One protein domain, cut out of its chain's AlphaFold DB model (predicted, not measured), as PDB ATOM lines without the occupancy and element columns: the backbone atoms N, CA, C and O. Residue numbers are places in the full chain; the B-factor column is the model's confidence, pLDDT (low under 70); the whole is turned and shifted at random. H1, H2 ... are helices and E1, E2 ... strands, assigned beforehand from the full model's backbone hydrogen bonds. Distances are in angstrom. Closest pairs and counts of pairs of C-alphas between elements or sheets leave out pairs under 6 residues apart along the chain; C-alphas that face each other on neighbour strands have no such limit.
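This is residues 8 to 158 of the 158 residues of an uncharacterized protein of Prevotella copri (UniProt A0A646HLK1). Two small parallel sheets, E2 E1 E3 and E4 E5 E6, stand in a broken row with a gap between E3 and E4; H3 and H4 lie side by side over one side of this row, H3 at the gap and H4 on the second sheet. H1 and H2 graze the first sheet, and H5, H6 and H7 gather at the far end beyond E5. The 151 printed residues hold seven named helices and six strands in the order E1 H1 E2 H2 E3 H3 E4 H4 E5 H5 H6 E6 H7; the class is mixed, with under half of the residues in named elements. The whole is compact, with a radius of gyration of the C-alphas of 16.2 A and spans of 42 by 39 by 30 A.

E4, residues 85 to 90, E5, 121 to 127, and E6, 146 to 148, form one sheet in that order. N 87 and O 123 are 2.9 A apart, N 126 and O 146 2.8 A, within hydrogen-bond range. H4, residues 110 to 117, is on this sheet at a height of 9.6 A, over E5 and only just E4, with 3 C-alphas falling on E4. E4, H4, E5 form a strand-helix-strand unit, parallel neighbour strands joined through a helix; so do E5, H5 (131 to 136), H6 (139 to 142), E6. H5 and H7, residues 150 to 155, are close but not clearly touching; their closest C-alphas, Asp 131 and Gln 150, are 6.6 A apart. H3, residues 73 to 79, touches H4 at a shallow tilt of 23 degrees, the same way; their closest C-alphas, Glu 75 and Trp 110, are 5.8 A apart. In the other sheet, E2 (27 to 31), E1 (8 to 11), E3 (62 to 64), N 9 and O 28 are 2.8 A apart, N 8 and O 62 2.9 A. H1, residues 20 to 23, only grazes it, in the unit E1, H1, E2; H2, residues 44 to 54, also only grazes it, in the split unit E2, H2, E3, with E1 between the strands. These four crossovers are right-handed. Every O i to N i+4 pair is within hydrogen-bond range in H2, H3, H4, H5 and H7; H1 and H6 are too short for one.

E1 begins at C-alpha 8, (78.745, 51.283, 42.603), and H7 ends at C-alpha 155, (104.785, 69.707, 25.409). E5 measures 16.9 A, E4 16.5 A, H2 15.1 A and E2 12.4 A.

The C-alphas of Glu 45 and Ala 158, the two farthest apart, are 48.6 A apart. The printed part has no cut. The links E2 to H2 and E4 to H4 are long; residues 41 to 42 pair antiparallel with residues 105 to 106. Residues 102 to 103 and 157 to 158 are under 70 in pLDDT.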
ATOM      1  N   ILE A   8      78.368  52.587  42.054       98.06
ATOM      2  CA  ILE A   8      78.745  51.283  42.603       98.06
ATOM      3  C   ILE A   8      80.182  51.396  43.090       98.06
ATOM      4  O   ILE A   8      81.025  51.903  42.361       98.06
ATOM      5  N   LEU A   9      80.451  50.933  44.303       98.12
ATOM      6  CA  LEU A   9      81.759  50.986  44.940       98.12
ATOM      7  C   LEU A   9      82.173  49.571  45.324       98.12
ATOM      8  O   LEU A   9      81.489  48.920  46.114       98.12
ATOM      9  N   LEU A  10      83.264  49.100  44.723       97.81
ATOM     10  CA  LEU A  10      83.831  47.775  44.953       97.81
ATOM     11  C   LEU A  10      84.944  47.902  45.988       97.81
ATOM     12  O   LEU A  10      85.947  48.551  45.714       97.81
ATOM     13  N   ASN A  11      84.750  47.326  47.171       97.06
ATOM     14  CA  ASN A  11      85.674  47.455  48.294       97.06
ATOM     15  C   ASN A  11      86.471  46.160  48.479       97.06
ATOM     16  O   ASN A  11      85.929  45.171  48.970       97.06
ATOM     17  N   PHE A  12      87.742  46.179  48.097       97.19
ATOM     18  CA  PHE A  12      88.673  45.057  48.215       97.19
ATOM     19  C   PHE A  12      89.631  45.225  49.391       97.19
ATOM     20  O   PHE A  12      89.972  44.245  50.047       97.19
ATOM     21  N   THR A  13      90.043  46.461  49.686       95.94
ATOM     22  CA  THR A  13      91.110  46.743  50.664       95.94
ATOM     23  C   THR A  13      90.589  47.293  51.989       95.94
ATOM     24  O   THR A  13      91.290  47.271  52.998       95.94
ATOM     25  N   GLY A  14      89.351  47.794  52.011       95.75
ATOM     26  CA  GLY A  14      88.808  48.561  53.130       95.75
ATOM     27  C   GLY A  14      89.091  50.063  53.053       95.75
ATOM     28  O   GLY A  14      88.612  50.790  53.920       95.75
ATOM     29  N   VAL A  15      89.806  50.556  52.027       95.19
ATOM     30  CA  VAL A  15      90.208  51.975  51.922       95.19
ATOM     31  C   VAL A  15      89.027  52.940  52.039       95.19
ATOM     32  O   VAL A  15      89.124  53.980  52.684       95.19
ATOM     33  N   TYR A  16      87.865  52.558  51.508       96.00
ATOM     34  CA  TYR A  16      86.668  53.393  51.516       96.00
ATOM     35  C   TYR A  16      86.076  53.642  52.911       96.00
ATOM     36  O   TYR A  16      85.259  54.546  53.065       96.00
ATOM     37  N   GLU A  17      86.482  52.898  53.943       94.12
ATOM     38  CA  GLU A  17      86.110  53.200  55.334       94.12
ATOM     39  C   GLU A  17      86.764  54.495  55.840       94.12
ATOM     40  O   GLU A  17      86.264  55.121  56.776       94.12
ATOM     41  N   LEU A  18      87.857  54.916  55.197       94.38
ATOM     42  CA  LEU A  18      88.585  56.149  55.494       94.38
ATOM     43  C   LEU A  18      88.068  57.345  54.676       94.38
ATOM     44  O   LEU A  18      88.398  58.492  54.973       94.38
ATOM     45  N   GLU A  19      87.226  57.090  53.672       94.62
ATOM     46  CA  GLU A  19      86.796  58.077  52.689       94.62
ATOM     47  C   GLU A  19      85.398  58.623  52.995       94.62
ATOM     48  O   GLU A  19      84.381  57.937  52.860       94.62
ATOM     49  N   ALA A  20      85.301  59.908  53.348       95.75
ATOM     50  CA  ALA A  20      84.033  60.515  53.767       95.75
ATOM     51  C   ALA A  20      82.913  60.390  52.712       95.75
ATOM     52  O   ALA A  20      81.738  60.230  53.066       95.75
ATOM     53  N   PHE A  21      83.258  60.433  51.418       95.12
ATOM     54  CA  PHE A  21      82.283  60.325  50.329       95.12
ATOM     55  C   PHE A  21      81.593  58.954  50.286       95.12
ATOM     56  O   PHE A  21      80.434  58.874  49.866       95.12
ATOM     57  N   ALA A  22      82.269  57.900  50.752       95.19
ATOM     58  CA  ALA A  22      81.767  56.534  50.738       95.19
ATOM     59  C   ALA A  22      80.580  56.345  51.699       95.19
ATOM     60  O   ALA A  22      79.762  55.462  51.501       95.19
ATOM     61  N   SER A  23      80.392  57.223  52.691       94.31
ATOM     62  CA  SER A  23      79.234  57.175  53.606       94.31
ATOM     63  C   SER A  23      77.888  57.570  52.961       94.31
ATOM     64  O   SER A  23      76.830  57.528  53.603       94.31
ATOM     65  N   ASN A  24      77.887  57.984  51.690       94.50
ATOM     66  CA  ASN A  24      76.686  58.428  50.995       94.50
ATOM     67  C   ASN A  24      75.719  57.263  50.723       94.50
ATOM     68  O   ASN A  24      75.988  56.387  49.911       94.50
ATOM     69  N   LYS A  25      74.511  57.332  51.296       93.62
ATOM     70  CA  LYS A  25      73.447  56.309  51.172       93.62
ATOM     71  C   LYS A  25      72.973  56.011  49.740       93.62
ATOM     72  O   LYS A  25      72.172  55.104  49.544       93.62
ATOM     73  N   ASN A  26      73.376  56.813  48.753       94.19
ATOM     74  CA  ASN A  26      73.068  56.578  47.340       94.19
ATOM     75  C   ASN A  26      74.116  55.715  46.622       94.19
ATOM     76  O   ASN A  26      73.913  55.408  45.448       94.19
ATOM     77  N   ILE A  27      75.228  55.390  47.285       96.94
ATOM     78  CA  ILE A  27      76.273  54.514  46.761       96.94
ATOM     79  C   ILE A  27      75.913  53.074  47.115       96.94
ATOM     80  O   ILE A  27      75.502  52.765  48.233       96.94
ATOM     81  N   ILE A  28      76.037  52.192  46.132       97.62
ATOM     82  CA  ILE A  28      75.876  50.755  46.300       97.62
ATOM     83  C   ILE A  28      77.252  50.191  46.637       97.62
ATOM     84  O   ILE A  28      78.151  50.232  45.802       97.62
ATOM     85  N   HIS A  29      77.407  49.670  47.849       97.69
ATOM     86  CA  HIS A  29      78.649  49.038  48.280       97.69
ATOM     87  C   HIS A  29      78.624  47.555  47.939       97.69
ATOM     88  O   HIS A  29      77.671  46.849  48.274       97.69
ATOM     89  N   VAL A  30      79.693  47.093  47.303       97.88
ATOM     90  CA  VAL A  30      79.975  45.682  47.069       97.88
ATOM     91  C   VAL A  30      81.210  45.345  47.886       97.88
ATOM     92  O   VAL A  30      82.289  45.876  47.630       97.88
ATOM     93  N   ASP A  31      81.029  44.513  48.907       97.00
ATOM     94  CA  ASP A  31      82.136  44.035  49.728       97.00
ATOM     95  C   ASP A  31      82.815  42.855  49.023       97.00
ATOM     96  O   ASP A  31      82.175  41.847  48.699       97.00
ATOM     97  N   CYS A  32      84.103  43.023  48.747       97.06
ATOM     98  CA  CYS A  32      84.962  42.048  48.089       97.06
ATOM     99  C   CYS A  32      86.168  41.668  48.965       97.06
ATOM    100  O   CYS A  32      87.067  40.979  48.491       97.06
ATOM    101  N   ARG A  33      86.215  42.093  50.234       96.06
ATOM    102  CA  ARG A  33      87.362  41.841  51.132       96.06
ATOM    103  C   ARG A  33      87.551  40.368  51.494       96.06
ATOM    104  O   ARG A  33      88.621  39.971  51.941       96.06
ATOM    105  N   ASP A  34      86.507  39.559  51.347       96.31
ATOM    106  CA  ASP A  34      86.545  38.105  51.539       96.31
ATOM    107  C   ASP A  34      87.142  37.355  50.338       96.31
ATOM    108  O   ASP A  34      87.419  36.157  50.441       96.31
ATOM    109  N   MET A  35      87.330  38.035  49.206       94.50
ATOM    110  CA  MET A  35      87.776  37.418  47.965       94.50
ATOM    111  C   MET A  35      89.277  37.129  47.975       94.50
ATOM    112  O   MET A  35      90.078  37.858  48.558       94.50
ATOM    113  N   LYS A  36      89.664  36.046  47.302       92.44
ATOM    114  CA  LYS A  36      91.055  35.612  47.129       92.44
ATOM    115  C   LYS A  36      91.361  35.482  45.644       92.44
ATOM    116  O   LYS A  36      90.435  35.307  44.859       92.44
ATOM    117  N   GLY A  37      92.643  35.562  45.285       91.06
ATOM    118  CA  GLY A  37      93.069  35.401  43.891       91.06
ATOM    119  C   GLY A  37      92.602  36.537  42.979       91.06
ATOM    120  O   GLY A  37      92.264  36.282  41.831       91.06
ATOM    121  N   VAL A  38      92.517  37.764  43.512       92.06
ATOM    122  CA  VAL A  38      92.003  38.961  42.812       92.06
ATOM    123  C   VAL A  38      92.941  40.172  42.890       92.06
ATOM    124  O   VAL A  38      92.608  41.240  42.394       92.06
ATOM    125  N   ASP A  39      94.088  40.041  43.551       90.00
ATOM    126  CA  ASP A  39      95.027  41.146  43.771       90.00
ATOM    127  C   ASP A  39      96.083  41.159  42.661       90.00
ATOM    128  O   ASP A  39      96.838  40.192  42.523       90.00
ATOM    129  N   CYS A  40      96.096  42.227  41.851       85.69
ATOM    130  CA  CYS A  40      96.889  42.426  40.624       85.69
ATOM    131  C   CYS A  40      96.617  41.421  39.489       85.69
ATOM    132  O   CYS A  40      96.667  41.772  38.310       85.69
ATOM    133  N   TYR A  41      96.316  40.175  39.837       86.31
ATOM    134  CA  TYR A  41      95.949  39.075  38.967       86.31
ATOM    135  C   TYR A  41      94.654  38.452  39.468       86.31
ATOM    136  O   TYR A  41      94.465  38.243  40.666       86.31
ATOM    137  N   CYS A  42      93.785  38.116  38.522       89.69
ATOM    138  CA  CYS A  42      92.532  37.440  38.783       89.69
ATOM    139  C   CYS A  42      92.600  36.004  38.274       89.69
ATOM    140  O   CYS A  42      92.508  35.776  37.062       89.69
ATOM    141  N   ASP A  43      92.756  35.050  39.192       90.94
ATOM    142  CA  ASP A  43      92.687  33.631  38.847       90.94
ATOM    143  C   ASP A  43      91.263  33.224  38.426       90.94
ATOM    144  O   ASP A  43      90.311  34.012  38.482       90.94
ATOM    145  N   GLU A  44      91.114  32.000  37.922       90.25
ATOM    146  CA  GLU A  44      89.840  31.530  37.380       90.25
ATOM    147  C   GLU A  44      88.726  31.492  38.439       90.25
ATOM    148  O   GLU A  44      87.624  31.971  38.168       90.25
ATOM    149  N   GLU A  45      89.020  31.009  39.650       92.25
ATOM    150  CA  GLU A  45      88.052  30.915  40.751       92.25
ATOM    151  C   GLU A  45      87.620  32.311  41.229       92.25
ATOM    152  O   GLU A  45      86.422  32.601  41.344       92.25
ATOM    153  N   GLY A  46      88.586  33.211  41.431       93.44
ATOM    154  CA  GLY A  46      88.358  34.609  41.779       93.44
ATOM    155  C   GLY A  46      87.535  35.329  40.716       93.44
ATOM    156  O   GLY A  46      86.599  36.063  41.045       93.44
ATOM    157  N   ARG A  47      87.805  35.067  39.431       92.62
ATOM    158  CA  ARG A  47      87.062  35.650  38.305       92.62
ATOM    159  C   ARG A  47      85.616  35.169  38.268       92.62
ATOM    160  O   ARG A  47      84.707  35.977  38.075       92.62
ATOM    161  N   GLU A  48      85.378  33.877  38.467       94.31
ATOM    162  CA  GLU A  48      84.024  33.320  38.525       94.31
ATOM    163  C   GLU A  48      83.214  33.894  39.693       94.31
ATOM    164  O   GLU A  48      82.050  34.276  39.514       94.31
ATOM    165  N   GLU A  49      83.820  33.994  40.878       96.12
ATOM    166  CA  GLU A  49      83.202  34.629  42.043       96.12
ATOM    167  C   GLU A  49      82.895  36.105  41.775       96.12
ATOM    168  O   GLU A  49      81.763  36.543  42.005       96.12
ATOM    169  N   LEU A  50      83.857  36.857  41.222       95.62
ATOM    170  CA  LEU A  50      83.690  38.271  40.877       95.62
ATOM    171  C   LEU A  50      82.521  38.443  39.921       95.62
ATOM    172  O   LEU A  50      81.609  39.226  40.176       95.62
ATOM    173  N   HIS A  51      82.496  37.672  38.837       95.50
ATOM    174  CA  HIS A  51      81.441  37.768  37.840       95.50
ATOM    175  C   HIS A  51      80.068  37.470  38.438       95.50
ATOM    176  O   HIS A  51      79.102  38.165  38.111       95.50
ATOM    177  N   ARG A  52      79.972  36.471  39.323       96.94
ATOM    178  CA  ARG A  52      78.723  36.113  40.005       96.94
ATOM    179  C   ARG A  52      78.255  37.222  40.940       96.94
ATOM    180  O   ARG A  52      77.077  37.572  40.926       96.94
ATOM    181  N   ARG A  53      79.179  37.787  41.716       97.50
ATOM    182  CA  ARG A  53      78.912  38.859  42.678       97.50
ATOM    183  C   ARG A  53      78.538  40.167  41.994       97.50
ATOM    184  O   ARG A  53      77.657  40.876  42.472       97.50
ATOM    185  N   LEU A  54      79.163  40.455  40.854       97.50
ATOM    186  CA  LEU A  54      78.944  41.677  40.088       97.50
ATOM    187  C   LEU A  54      77.756  41.594  39.117       97.50
ATOM    188  O   LEU A  54      77.223  42.629  38.714       97.50
ATOM    189  N   ALA A  55      77.287  40.385  38.783       97.31
ATOM    190  CA  ALA A  55      76.201  40.157  37.827       97.31
ATOM    191  C   ALA A  55      74.913  40.975  38.065       97.31
ATOM    192  O   ALA A  55      74.319  41.391  37.059       97.31
ATOM    193  N   PRO A  56      74.463  41.227  39.316       97.06
ATOM    194  CA  PRO A  56      73.268  42.029  39.585       97.06
ATOM    195  C   PRO A  56      73.415  43.519  39.244       97.06
ATOM    196  O   PRO A  56      72.404  44.220  39.152       97.06
ATOM    197  N   PHE A  57      74.639  44.024  39.076       97.19
ATOM    198  CA  PHE A  57      74.890  45.448  38.889       97.19
ATOM    199  C   PHE A  57      75.035  45.829  37.404       97.19
ATOM    200  O   PHE A  57      75.570  45.066  36.594       97.19
ATOM    201  N   PRO A  58      74.544  47.013  37.000       95.56
ATOM    202  CA  PRO A  58      74.606  47.446  35.610       95.56
ATOM    203  C   PRO A  58      76.000  47.950  35.210       95.56
ATOM    204  O   PRO A  58      76.655  48.661  35.965       95.56
ATOM    205  N   ALA A  59      76.386  47.696  33.956       94.62
ATOM    206  CA  ALA A  59      77.569  48.303  33.334       94.62
ATOM    207  C   ALA A  59      77.385  49.802  33.019       94.62
ATOM    208  O   ALA A  59      78.347  50.550  32.921       94.62
ATOM    209  N   LYS A  60      76.139  50.275  32.879       94.88
ATOM    210  CA  LYS A  60      75.822  51.705  32.724       94.88
ATOM    211  C   LYS A  60      75.679  52.357  34.103       94.88
ATOM    212  O   LYS A  60      74.560  52.587  34.568       94.88
ATOM    213  N   ALA A  61      76.808  52.603  34.755       95.75
ATOM    214  CA  ALA A  61      76.910  53.200  36.083       95.75
ATOM    215  C   ALA A  61      78.235  53.964  36.229       95.75
ATOM    216  O   ALA A  61      79.064  53.952  35.323       95.75
ATOM    217  N   VAL A  62      78.411  54.649  37.357       96.81
ATOM    218  CA  VAL A  62      79.735  55.076  37.816       96.81
ATOM    219  C   VAL A  62      80.271  53.977  38.723       96.81
ATOM    220  O   VAL A  62      79.641  53.669  39.738       96.81
ATOM    221  N   HIS A  63      81.408  53.395  38.363       97.44
ATOM    222  CA  HIS A  63      82.066  52.347  39.139       97.44
ATOM    223  C   HIS A  63      83.307  52.914  39.819       97.44
ATOM    224  O   HIS A  63      84.235  53.356  39.152       97.44
ATOM    225  N   PHE A  64      83.311  52.894  41.145       97.31
ATOM    226  CA  PHE A  64      84.507  53.055  41.958       97.31
ATOM    227  C   PHE A  64      85.123  51.670  42.124       97.31
ATOM    228  O   PHE A  64      84.553  50.793  42.778       97.31
ATOM    229  N   ILE A  65      86.251  51.473  41.458       95.81
ATOM    230  CA  ILE A  65      87.136  50.329  41.638       95.81
ATOM    231  C   ILE A  65      88.233  50.813  42.589       95.81
ATOM    232  O   ILE A  65      88.601  51.977  42.498       95.81
ATOM    233  N   ASP A  66      88.618  49.976  43.552       95.69
ATOM    234  CA  ASP A  66      89.549  50.233  44.670       95.69
ATOM    235  C   ASP A  66      90.957  50.689  44.198       95.69
ATOM    236  O   ASP A  66      91.079  51.522  43.304       95.69
ATOM    237  N   SER A  67      92.052  50.214  44.791       91.19
ATOM    238  CA  SER A  67      93.395  50.515  44.272       91.19
ATOM    239  C   SER A  67      93.558  50.130  42.787       91.19
ATOM    240  O   SER A  67      92.786  49.345  42.223       91.19
ATOM    241  N   GLY A  68      94.610  50.663  42.153       87.75
ATOM    242  CA  GLY A  68      94.973  50.328  40.768       87.75
ATOM    243  C   GLY A  68      95.192  48.827  40.534       87.75
ATOM    244  O   GLY A  68      95.023  48.347  39.418       87.75
ATOM    245  N   ASP A  69      95.442  48.056  41.592       92.19
ATOM    246  CA  ASP A  69      95.607  46.601  41.530       92.19
ATOM    247  C   ASP A  69      94.355  45.886  40.990       92.19
ATOM    248  O   ASP A  69      94.456  44.813  40.393       92.19
ATOM    249  N   PHE A  70      93.174  46.502  41.132       95.06
ATOM    250  CA  PHE A  70      91.882  45.936  40.728       95.06
ATOM    251  C   PHE A  70      91.321  46.531  39.435       95.06
ATOM    252  O   PHE A  70      90.241  46.133  38.986       95.06
ATOM    253  N   HIS A  71      92.014  47.487  38.805       94.62
ATOM    254  CA  HIS A  71      91.463  48.226  37.661       94.62
ATOM    255  C   HIS A  71      91.215  47.366  36.416       94.62
ATOM    256  O   HIS A  71      90.446  47.758  35.535       94.62
ATOM    257  N   TYR A  72      91.735  46.135  36.412       94.06
ATOM    258  CA  TYR A  72      91.440  45.119  35.411       94.06
ATOM    259  C   TYR A  72      89.944  44.778  35.334       94.06
ATOM    260  O   TYR A  72      89.465  44.346  34.288       94.06
ATOM    261  N   LEU A  73      89.169  45.034  36.399       95.81
ATOM    262  CA  LEU A  73      87.707  44.906  36.403       95.81
ATOM    263  C   LEU A  73      87.020  45.803  35.370       95.81
ATOM    264  O   LEU A  73      85.863  45.564  35.016       95.81
ATOM    265  N   THR A  74      87.717  46.816  34.859       96.12
ATOM    266  CA  THR A  74      87.244  47.606  33.723       96.12
ATOM    267  C   THR A  74      86.961  46.716  32.513       96.12
ATOM    268  O   THR A  74      85.930  46.916  31.871       96.12
ATOM    269  N   GLU A  75      87.783  45.691  32.249       95.88
ATOM    270  CA  GLU A  75      87.548  44.701  31.183       95.88
ATOM    271  C   GLU A  75      86.179  44.031  31.347       95.88
ATOM    272  O   GLU A  75      85.359  44.064  30.423       95.88
ATOM    273  N   TYR A  76      85.872  43.551  32.558       95.88
ATOM    274  CA  TYR A  76      84.578  42.949  32.871       95.88
ATOM    275  C   TYR A  76      83.423  43.913  32.586       95.88
ATOM    276  O   TYR A  76      82.451  43.541  31.923       95.88
ATOM    277  N   TRP A  77      83.511  45.167  33.040       97.31
ATOM    278  CA  TRP A  77      82.428  46.133  32.851       97.31
ATOM    279  C   TRP A  77      82.209  46.497  31.384       97.31
ATOM    280  O   TRP A  77      81.060  46.535  30.932       97.31
ATOM    281  N   VAL A  78      83.277  46.727  30.618       97.12
ATOM    282  CA  VAL A  78      83.148  47.096  29.201       97.12
ATOM    283  C   VAL A  78      82.768  45.903  28.322       97.12
ATOM    284  O   VAL A  78      82.106  46.098  27.302       97.12
ATOM    285  N   SER A  79      83.084  44.664  28.727       96.62
ATOM    286  CA  SER A  79      82.612  43.442  28.046       96.62
ATOM    287  C   SER A  79      81.079  43.337  28.021       96.62
ATOM    288  O   SER A  79      80.492  42.749  27.116       96.62
ATOM    289  N   ARG A  80      80.410  43.964  28.997       96.81
ATOM    290  CA  ARG A  80      78.948  43.968  29.155       96.81
ATOM    291  C   ARG A  80      78.255  45.043  28.308       96.81
ATOM    292  O   ARG A  80      77.021  45.131  28.326       96.81
ATOM    293  N   ILE A  81      79.015  45.871  27.590       96.81
ATOM    294  CA  ILE A  81      78.501  46.894  26.678       96.81
ATOM    295  C   ILE A  81      78.317  46.262  25.294       96.81
ATOM    296  O   ILE A  81      79.265  46.084  24.537       96.81
ATOM    297  N   HIS A  82      77.068  45.938  24.954       96.69
ATOM    298  CA  HIS A  82      76.703  45.274  23.695       96.69
ATOM    299  C   HIS A  82      76.292  46.263  22.589       96.69
ATOM    300  O   HIS A  82      75.325  46.042  21.861       96.69
ATOM    301  N   GLU A  83      76.988  47.394  22.495       97.25
ATOM    302  CA  GLU A  83      76.779  48.424  21.471       97.25
ATOM    303  C   GLU A  83      78.115  49.105  21.142       97.25
ATOM    304  O   GLU A  83      78.957  49.187  22.030       97.25
ATOM    305  N   PRO A  84      78.348  49.587  19.905       98.25
ATOM    306  CA  PRO A  84      79.606  50.238  19.547       98.25
ATOM    307  C   PRO A  84      79.994  51.383  20.494       98.25
ATOM    308  O   PRO A  84      79.190  52.288  20.716       98.25
ATOM    309  N   PHE A  85      81.229  51.376  21.003       98.19
ATOM    310  CA  PHE A  85      81.731  52.413  21.913       98.19
ATOM    311  C   PHE A  85      83.216  52.733  21.697       98.19
ATOM    312  O   PHE A  85      83.951  51.987  21.046       98.19
ATOM    313  N   SER A  86      83.658  53.856  22.265       98.31
ATOM    314  CA  SER A  86      85.070  54.228  22.384       98.31
ATOM    315  C   SER A  86      85.487  54.171  23.847       98.31
ATOM    316  O   SER A  86      84.744  54.629  24.715       98.31
ATOM    317  N   LEU A  87      86.666  53.617  24.108       98.44
ATOM    318  CA  LEU A  87      87.290  53.582  25.424       98.44
ATOM    319  C   LEU A  87      88.363  54.670  25.494       98.44
ATOM    320  O   LEU A  87      89.217  54.745  24.613       98.44
ATOM    321  N   ILE A  88      88.314  55.501  26.534       98.38
ATOM    322  CA  ILE A  88      89.353  56.486  26.841       98.38
ATOM    323  C   ILE A  88      89.896  56.148  28.223       98.38
ATOM    324  O   ILE A  88      89.123  56.079  29.179       98.38
ATOM    325  N   VAL A  89      91.200  55.924  28.307       97.56
ATOM    326  CA  VAL A  89      91.917  55.545  29.523       97.56
ATOM    327  C   VAL A  89      92.873  56.673  29.878       97.56
ATOM    328  O   VAL A  89      93.656  57.105  29.035       97.56
ATOM    329  N   PHE A  90      92.789  57.157  31.112       96.88
ATOM    330  CA  PHE A  90      93.745  58.105  31.673       96.88
ATOM    331  C   PHE A  90      94.607  57.347  32.670       96.88
ATOM    332  O   PHE A  90      94.147  57.070  33.774       96.88
ATOM    333  N   ASP A  91      95.815  56.987  32.256       95.00
ATOM    334  CA  ASP A  91      96.738  56.207  33.073       95.00
ATOM    335  C   ASP A  91      98.181  56.467  32.629       95.00
ATOM    336  O   ASP A  91      98.443  56.830  31.480       95.00
ATOM    337  N   HIS A  92      99.115  56.277  33.553       94.50
ATOM    338  CA  HIS A  92     100.543  56.284  33.269       94.50
ATOM    339  C   HIS A  92     101.005  54.998  32.559       94.50
ATOM    340  O   HIS A  92     102.006  55.006  31.834       94.50
ATOM    341  N   HIS A  93     100.280  53.896  32.744       94.75
ATOM    342  CA  HIS A  93     100.557  52.607  32.128       94.75
ATOM    343  C   HIS A  93      99.624  52.371  30.936       94.75
ATOM    344  O   HIS A  93      98.457  52.753  30.959       94.75
ATOM    345  N   PRO A  94     100.100  51.722  29.862       95.25
ATOM    346  CA  PRO A  94      99.231  51.354  28.751       95.25
ATOM    347  C   PRO A  94      98.319  50.158  29.077       95.25
ATOM    348  O   PRO A  94      97.345  49.937  28.365       95.25
ATOM    349  N   ASP A  95      98.662  49.350  30.088       95.00
ATOM    350  CA  ASP A  95      97.975  48.104  30.466       95.00
ATOM    351  C   ASP A  95      97.761  47.115  29.308       95.00
ATOM    352  O   ASP A  95      96.736  46.435  29.180       95.00
ATOM    353  N   MET A  96      98.765  47.040  28.432       94.56
ATOM    354  CA  MET A  96      98.782  46.164  27.259       94.56
ATOM    355  C   MET A  96      99.836  45.050  27.343       94.56
ATOM    356  O   MET A  96     100.213  44.474  26.318       94.56
ATOM    357  N   GLN A  97     100.347  44.757  28.538       87.81
ATOM    358  CA  GLN A  97     101.344  43.711  28.740       87.81
ATOM    359  C   GLN A  97     100.737  42.325  28.502       87.81
ATOM    360  O   GLN A  97      99.537  42.099  28.666       87.81
ATOM    361  N   GLN A  98     101.573  41.376  28.084       80.31
ATOM    362  CA  GLN A  98     101.170  39.976  28.082       80.31
ATOM    363  C   GLN A  98     101.125  39.480  29.532       80.31
ATOM    364  O   GLN A  98     102.111  39.682  30.242       80.31
ATOM    365  N   PRO A  99     100.038  38.831  29.981       71.56
ATOM    366  CA  PRO A  99     100.038  38.207  31.296       71.56
ATOM    367  C   PRO A  99     101.108  37.109  31.357       71.56
ATOM    368  O   PRO A  99     101.338  36.398  30.377       71.56
ATOM    369  N   GLU A 100     101.753  36.964  32.516       72.94
ATOM    370  CA  GLU A 100     102.792  35.946  32.741       72.94
ATOM    371  C   GLU A 100     102.244  34.512  32.652       72.94
ATOM    372  O   GLU A 100     102.984  33.579  32.335       72.94
ATOM    373  N   TRP A 101     100.940  34.339  32.888       72.75
ATOM    374  CA  TRP A 101     100.243  33.057  32.855       72.75
ATOM    375  C   TRP A 101      99.058  33.095  31.888       72.75
ATOM    376  O   TRP A 101      98.285  34.055  31.861       72.75
ATOM    377  N   GLU A 102      98.892  32.029  31.102       67.31
ATOM    378  CA  GLU A 102      97.735  31.877  30.217       67.31
ATOM    379  C   GLU A 102      96.433  31.765  31.028       67.31
ATOM    380  O   GLU A 102      96.371  31.064  32.034       67.31
ATOM    381  N   GLY A 103      95.381  32.451  30.573       65.44
ATOM    382  CA  GLY A 103      94.044  32.386  31.178       65.44
ATOM    383  C   GLY A 103      93.791  33.347  32.347       65.44
ATOM    384  O   GLY A 103      92.664  33.394  32.836       65.44
ATOM    385  N   VAL A 104      94.786  34.141  32.756       78.75
ATOM    386  CA  VAL A 104      94.680  35.090  33.877       78.75
ATOM    387  C   VAL A 104      94.499  36.515  33.353       78.75
ATOM    388  O   VAL A 104      95.194  36.931  32.425       78.75
ATOM    389  N   VAL A 105      93.577  37.271  33.952       78.06
ATOM    390  CA  VAL A 105      93.437  38.717  33.702       78.06
ATOM    391  C   VAL A 105      94.305  39.455  34.717       78.06
ATOM    392  O   VAL A 105      94.254  39.132  35.903       78.06
ATOM    393  N   SER A 106      95.097  40.432  34.275       87.69
ATOM    394  CA  SER A 106      95.983  41.205  35.150       87.69
ATOM    395  C   SER A 106      95.757  42.708  35.039       87.69
ATOM    396  O   SER A 106      95.295  43.213  34.010       87.69
ATOM    397  N   CYS A 107      96.147  43.436  36.086       85.50
ATOM    398  CA  CYS A 107      96.184  44.896  36.092       85.50
ATOM    399  C   CYS A 107      97.056  45.451  34.954       85.50
ATOM    400  O   CYS A 107      96.697  46.460  34.368       85.50
ATOM    401  N   GLY A 108      98.125  44.763  34.548       88.62
ATOM    402  CA  GLY A 108      98.988  45.209  33.448       88.62
ATOM    403  C   GLY A 108      98.522  44.837  32.034       88.62
ATOM    404  O   GLY A 108      99.184  45.232  31.076       88.62
ATOM    405  N   GLY A 109      97.446  44.055  31.869       91.81
ATOM    406  CA  GLY A 109      97.058  43.470  30.571       91.81
ATOM    407  C   GLY A 109      95.603  43.688  30.144       91.81
ATOM    408  O   GLY A 109      95.209  43.253  29.058       91.81
ATOM    409  N   TRP A 110      94.780  44.342  30.966       94.94
ATOM    410  CA  TRP A 110      93.334  44.413  30.735       94.94
ATOM    411  C   TRP A 110      92.950  45.203  29.473       94.94
ATOM    412  O   TRP A 110      91.972  44.856  28.809       94.94
ATOM    413  N   VAL A 111      93.720  46.227  29.076       96.75
ATOM    414  CA  VAL A 111      93.437  46.990  27.845       96.75
ATOM    415  C   VAL A 111      93.694  46.135  26.612       96.75
ATOM    416  O   VAL A 111      92.914  46.172  25.654       96.75
ATOM    417  N   ARG A 112      94.757  45.322  26.636       95.19
ATOM    418  CA  ARG A 112      95.009  44.335  25.580       95.19
ATOM    419  C   ARG A 112      93.847  43.351  25.469       95.19
ATOM    420  O   ARG A 112      93.378  43.103  24.359       95.19
ATOM    421  N   ASP A 113      93.351  42.850  26.595       94.00
ATOM    422  CA  ASP A 113      92.206  41.940  26.614       94.00
ATOM    423  C   ASP A 113      90.954  42.574  25.995       94.00
ATOM    424  O   ASP A 113      90.304  41.953  25.152       94.00
ATOM    425  N   VAL A 114      90.655  43.837  26.318       96.50
ATOM    426  CA  VAL A 114      89.551  44.579  25.685       96.50
ATOM    427  C   VAL A 114      89.764  44.703  24.174       96.50
ATOM    428  O   VAL A 114      88.836  44.451  23.403       96.50
ATOM    429  N   LEU A 115      90.975  45.059  23.733       96.50
ATOM    430  CA  LEU A 115      91.316  45.226  22.318       96.50
ATOM    431  C   LEU A 115      91.177  43.927  21.505       96.50
ATOM    432  O   LEU A 115      90.826  43.965  20.319       96.50
ATOM    433  N   GLU A 116      91.519  42.790  22.102       94.06
ATOM    434  CA  GLU A 116      91.512  41.484  21.439       94.06
ATOM    435  C   GLU A 116      90.137  40.805  21.495       94.06
ATOM    436  O   GLU A 116      89.728  40.184  20.512       94.06
ATOM    437  N   LYS A 117      89.414  40.929  22.615       94.62
ATOM    438  CA  LYS A 117      88.222  40.114  22.904       94.62
ATOM    439  C   LYS A 117      86.899  40.857  22.703       94.62
ATOM    440  O   LYS A 117      85.882  40.203  22.480       94.62
ATOM    441  N   ASN A 118      86.869  42.193  22.767       96.94
ATOM    442  CA  ASN A 118      85.618  42.955  22.704       96.94
ATOM    443  C   ASN A 118      85.294  43.426  21.266       96.94
ATOM    444  O   ASN A 118      85.933  44.346  20.763       96.94
ATOM    445  N   PRO A 119      84.265  42.887  20.584       97.19
ATOM    446  CA  PRO A 119      83.934  43.288  19.209       97.19
ATOM    447  C   PRO A 119      83.240  44.664  19.104       97.19
ATOM    448  O   PRO A 119      83.086  45.221  18.004       97.19
ATOM    449  N   PHE A 120      82.773  45.210  20.229       98.19
ATOM    450  CA  PHE A 120      82.035  46.469  20.273       98.19
ATOM    451  C   PHE A 120      82.942  47.691  20.443       98.19
ATOM    452  O   PHE A 120      82.543  48.783  20.028       98.19
ATOM    453  N   VAL A 121      84.166  47.528  20.954       98.19
ATOM    454  CA  VAL A 121      85.121  48.640  21.042       98.19
ATOM    455  C   VAL A 121      85.586  49.046  19.638       98.19
ATOM    456  O   VAL A 121      86.014  48.219  18.834       98.19
ATOM    457  N   LYS A 122      85.437  50.329  19.301       97.94
ATOM    458  CA  LYS A 122      85.831  50.890  17.993       97.94
ATOM    459  C   LYS A 122      87.159  51.617  18.050       97.94
ATOM    460  O   LYS A 122      87.938  51.538  17.107       97.94
ATOM    461  N   HIS A 123      87.403  52.293  19.163       97.75
ATOM    462  CA  HIS A 123      88.629  53.029  19.418       97.75
ATOM    463  C   HIS A 123      89.018  52.844  20.879       97.75
ATOM    464  O   HIS A 123      88.147  52.885  21.750       97.75
ATOM    465  N   ILE A 124      90.313  52.675  21.120       98.50
ATOM    466  CA  ILE A 124      90.923  52.789  22.440       98.50
ATOM    467  C   ILE A 124      91.888  53.967  22.364       98.50
ATOM    468  O   ILE A 124      92.707  54.032  21.446       98.50
ATOM    469  N   ILE A 125      91.735  54.907  23.290       98.38
ATOM    470  CA  ILE A 125      92.574  56.093  23.427       98.38
ATOM    471  C   ILE A 125      93.203  56.042  24.813       98.38
ATOM    472  O   ILE A 125      92.473  55.972  25.799       98.38
ATOM    473  N   ILE A 126      94.527  56.082  24.894       98.00
ATOM    474  CA  ILE A 126      95.266  56.081  26.159       98.00
ATOM    475  C   ILE A 126      95.970  57.422  26.297       98.00
ATOM    476  O   ILE A 126      96.695  57.839  25.397       98.00
ATOM    477  N   VAL A 127      95.729  58.104  27.411       97.50
ATOM    478  CA  VAL A 127      96.204  59.459  27.684       97.50
ATOM    479  C   VAL A 127      97.066  59.442  28.939       97.50
ATOM    480  O   VAL A 127      96.587  59.051  30.001       97.50
ATOM    481  N   GLY A 128      98.312  59.906  28.825       95.81
ATOM    482  CA  GLY A 128      99.254  60.012  29.946       95.81
ATOM    483  C   GLY A 128     100.250  58.865  30.060       95.81
ATOM    484  O   GLY A 128     101.141  58.923  30.908       95.81
ATOM    485  N   ALA A 129     100.153  57.854  29.192       96.31
ATOM    486  CA  ALA A 129     101.077  56.734  29.242       96.31
ATOM    487  C   ALA A 129     102.507  57.184  28.908       96.31
ATOM    488  O   ALA A 129     102.722  58.007  28.010       96.31
ATOM    489  N   SER A 130     103.494  56.647  29.629       95.81
ATOM    490  CA  SER A 130     104.892  57.008  29.386       95.81
ATOM    491  C   SER A 130     105.379  56.489  28.033       95.81
ATOM    492  O   SER A 130     105.065  55.370  27.621       95.81
ATOM    493  N   ASP A 131     106.188  57.285  27.339       95.69
ATOM    494  CA  ASP A 131     106.736  56.927  26.028       95.69
ATOM    495  C   ASP A 131     107.558  55.625  26.076       95.69
ATOM    496  O   ASP A 131     107.511  54.818  25.145       95.69
ATOM    497  N   GLU A 132     108.261  55.381  27.187       95.94
ATOM    498  CA  GLU A 132     109.015  54.147  27.427       95.94
ATOM    499  C   GLU A 132     108.100  52.918  27.499       95.94
ATOM    500  O   GLU A 132     108.374  51.915  26.838       95.94
ATOM    501  N   LEU A 133     106.997  52.987  28.252       95.50
ATOM    502  CA  LEU A 133     106.054  51.871  28.360       95.50
ATOM    503  C   LEU A 133     105.283  51.661  27.053       95.50
ATOM    504  O   LEU A 133     105.069  50.520  26.645       95.50
ATOM    505  N   ILE A 134     104.929  52.739  26.346       96.00
ATOM    506  CA  ILE A 134     104.317  52.659  25.012       96.00
ATOM    507  C   ILE A 134     105.258  51.944  24.030       96.00
ATOM    508  O   ILE A 134     104.806  51.128  23.225       96.00
ATOM    509  N   ALA A 135     106.566  52.213  24.086       95.50
ATOM    510  CA  ALA A 135     107.551  51.570  23.218       95.50
ATOM    511  C   ALA A 135     107.686  50.055  23.456       95.50
ATOM    512  O   ALA A 135     108.093  49.336  22.544       95.50
ATOM    513  N   GLN A 136     107.316  49.565  24.643       94.75
ATOM    514  CA  GLN A 136     107.316  48.137  24.980       94.75
ATOM    515  C   GLN A 136     106.074  47.395  24.458       94.75
ATOM    516  O   GLN A 136     106.081  46.165  24.377       94.75
ATOM    517  N   VAL A 137     105.013  48.110  24.064       95.00
ATOM    518  CA  VAL A 137     103.805  47.495  23.498       95.00
ATOM    519  C   VAL A 137     104.123  46.889  22.121       95.00
ATOM    520  O   VAL A 137     104.674  47.582  21.258       95.00
ATOM    521  N   PRO A 138     103.737  45.622  21.847       94.75
ATOM    522  CA  PRO A 138     103.932  45.009  20.538       94.75
ATOM    523  C   PRO A 138     103.364  45.871  19.407       94.75
ATOM    524  O   PRO A 138     102.213  46.300  19.465       94.75
ATOM    525  N   VAL A 139     104.151  46.079  18.344       94.62
ATOM    526  CA  VAL A 139     103.827  47.021  17.251       94.62
ATOM    527  C   VAL A 139     102.419  46.806  16.684       94.62
ATOM    528  O   VAL A 139     101.654  47.758  16.574       94.62
ATOM    529  N   HIS A 140     102.044  45.552  16.417       94.69
ATOM    530  CA  HIS A 140     100.735  45.196  15.859       94.69
ATOM    531  C   HIS A 140      99.540  45.519  16.782       94.69
ATOM    532  O   HIS A 140      98.416  45.649  16.300       94.69
ATOM    533  N   LEU A 141      99.757  45.628  18.099       95.25
ATOM    534  CA  LEU A 141      98.745  46.089  19.056       95.25
ATOM    535  C   LEU A 141      98.777  47.610  19.178       95.25
ATOM    536  O   LEU A 141      97.728  48.250  19.147       95.25
ATOM    537  N   ARG A 142      99.981  48.184  19.265       95.25
ATOM    538  CA  ARG A 142     100.202  49.625  19.404       95.25
ATOM    539  C   ARG A 142      99.575  50.419  18.257       95.25
ATOM    540  O   ARG A 142      98.974  51.451  18.503       95.25
ATOM    541  N   GLU A 143      99.636  49.918  17.025       95.50
ATOM    542  CA  GLU A 143      99.022  50.558  15.845       95.50
ATOM    543  C   GLU A 143      97.481  50.569  15.864       95.50
ATOM    544  O   GLU A 143      96.855  51.284  15.081       95.50
ATOM    545  N   ARG A 144      96.851  49.785  16.747       96.56
ATOM    546  CA  ARG A 144      95.388  49.710  16.896       96.56
ATOM    547  C   ARG A 144      94.852  50.610  18.014       96.56
ATOM    548  O   ARG A 144      93.636  50.668  18.203       96.56
ATOM    549  N   VAL A 145      95.734  51.284  18.752       97.56
ATOM    550  CA  VAL A 145      95.410  52.135  19.901       97.56
ATOM    551  C   VAL A 145      95.968  53.534  19.655       97.56
ATOM    552  O   VAL A 145      97.088  53.689  19.177       97.56
ATOM    553  N   LEU A 146      95.181  54.563  19.962       97.69
ATOM    554  CA  LEU A 146      95.651  55.943  19.905       97.69
ATOM    555  C   LEU A 146      96.292  56.307  21.244       97.69
ATOM    556  O   LEU A 146      95.640  56.211  22.281       97.69
ATOM    557  N   PHE A 147      97.539  56.756  21.217       97.19
ATOM    558  CA  PHE A 147      98.240  57.229  22.403       97.19
ATOM    559  C   PHE A 147      98.367  58.749  22.363       97.19
ATOM    560  O   PHE A 147      98.741  59.297  21.332       97.19
ATOM    561  N   TYR A 148      98.065  59.383  23.492       96.06
ATOM    562  CA  TYR A 148      98.507  60.726  23.844       96.06
ATOM    563  C   TYR A 148      99.542  60.574  24.956       96.06
ATOM    564  O   TYR A 148      99.171  60.364  26.116       96.06
ATOM    565  N   SER A 149     100.824  60.558  24.594       95.19
ATOM    566  CA  SER A 149     101.890  60.197  25.538       95.19
ATOM    567  C   SER A 149     102.145  61.289  26.576       95.19
ATOM    568  O   SER A 149     101.729  62.439  26.416       95.19
ATOM    569  N   GLN A 150     102.853  60.938  27.651       92.06
ATOM    570  CA  GLN A 150     103.280  61.913  28.655       92.06
ATOM    571  C   GLN A 150     104.071  63.069  28.020       92.06
ATOM    572  O   GLN A 150     103.772  64.227  28.302       92.06
ATOM    573  N   ALA A 151     105.017  62.782  27.115       91.06
ATOM    574  CA  ALA A 151     105.789  63.822  26.436       91.06
ATOM    575  C   ALA A 151     104.916  64.771  25.597       91.06
ATOM    576  O   ALA A 151     105.169  65.976  25.565       91.06
ATOM    577  N   GLU A 152     103.877  64.255  24.934       90.50
ATOM    578  CA  GLU A 152     102.931  65.086  24.183       90.50
ATOM    579  C   GLU A 152     102.121  65.997  25.111       90.50
ATOM    580  O   GLU A 152     101.959  67.185  24.828       90.50
ATOM    581  N   ILE A 153     101.655  65.472  26.250       89.44
ATOM    582  CA  ILE A 153     100.933  66.262  27.256       89.44
ATOM    583  C   ILE A 153     101.831  67.361  27.827       89.44
ATOM    584  O   ILE A 153     101.404  68.514  27.901       89.44
ATOM    585  N   ASP A 154     103.070  67.029  28.186       86.00
ATOM    586  CA  ASP A 154     104.030  67.975  28.760       86.00
ATOM    587  C   ASP A 154     104.394  69.077  27.756       86.00
ATOM    588  O   ASP A 154     104.485  70.251  28.119       86.00
ATOM    589  N   HIS A 155     104.533  68.732  26.471       78.75
ATOM    590  CA  HIS A 155     104.785  69.707  25.409       78.75
ATOM    591  C   HIS A 155     103.637  70.714  25.243       78.75
ATOM    592  O   HIS A 155     103.883  71.868  24.910       78.75
ATOM    593  N   HIS A 156     102.392  70.307  25.505       72.62
ATOM    594  CA  HIS A 156     101.225  71.193  25.466       72.62
ATOM    595  C   HIS A 156     101.047  72.065  26.722       72.62
ATOM    596  O   HIS A 156     100.196  72.957  26.720       72.62
ATOM    597  N   GLN A 157     101.816  71.817  27.786       62.12
ATOM    598  CA  GLN A 157     101.834  72.646  28.997       62.12
ATOM    599  C   GLN A 157     102.922  73.734  28.975       62.12
ATOM    600  O   GLN A 157     102.875  74.640  29.812       62.12
ATOM    601  N   ALA A 158     103.878  73.642  28.045       51.03
ATOM    602  CA  ALA A 158     104.974  74.594  27.845       51.03
ATOM    603  C   ALA A 158     104.586  75.750  26.905       51.03
ATOM    604  O   ALA A 158     105.061  76.882  27.163       51.03
TER     605      ALA A 158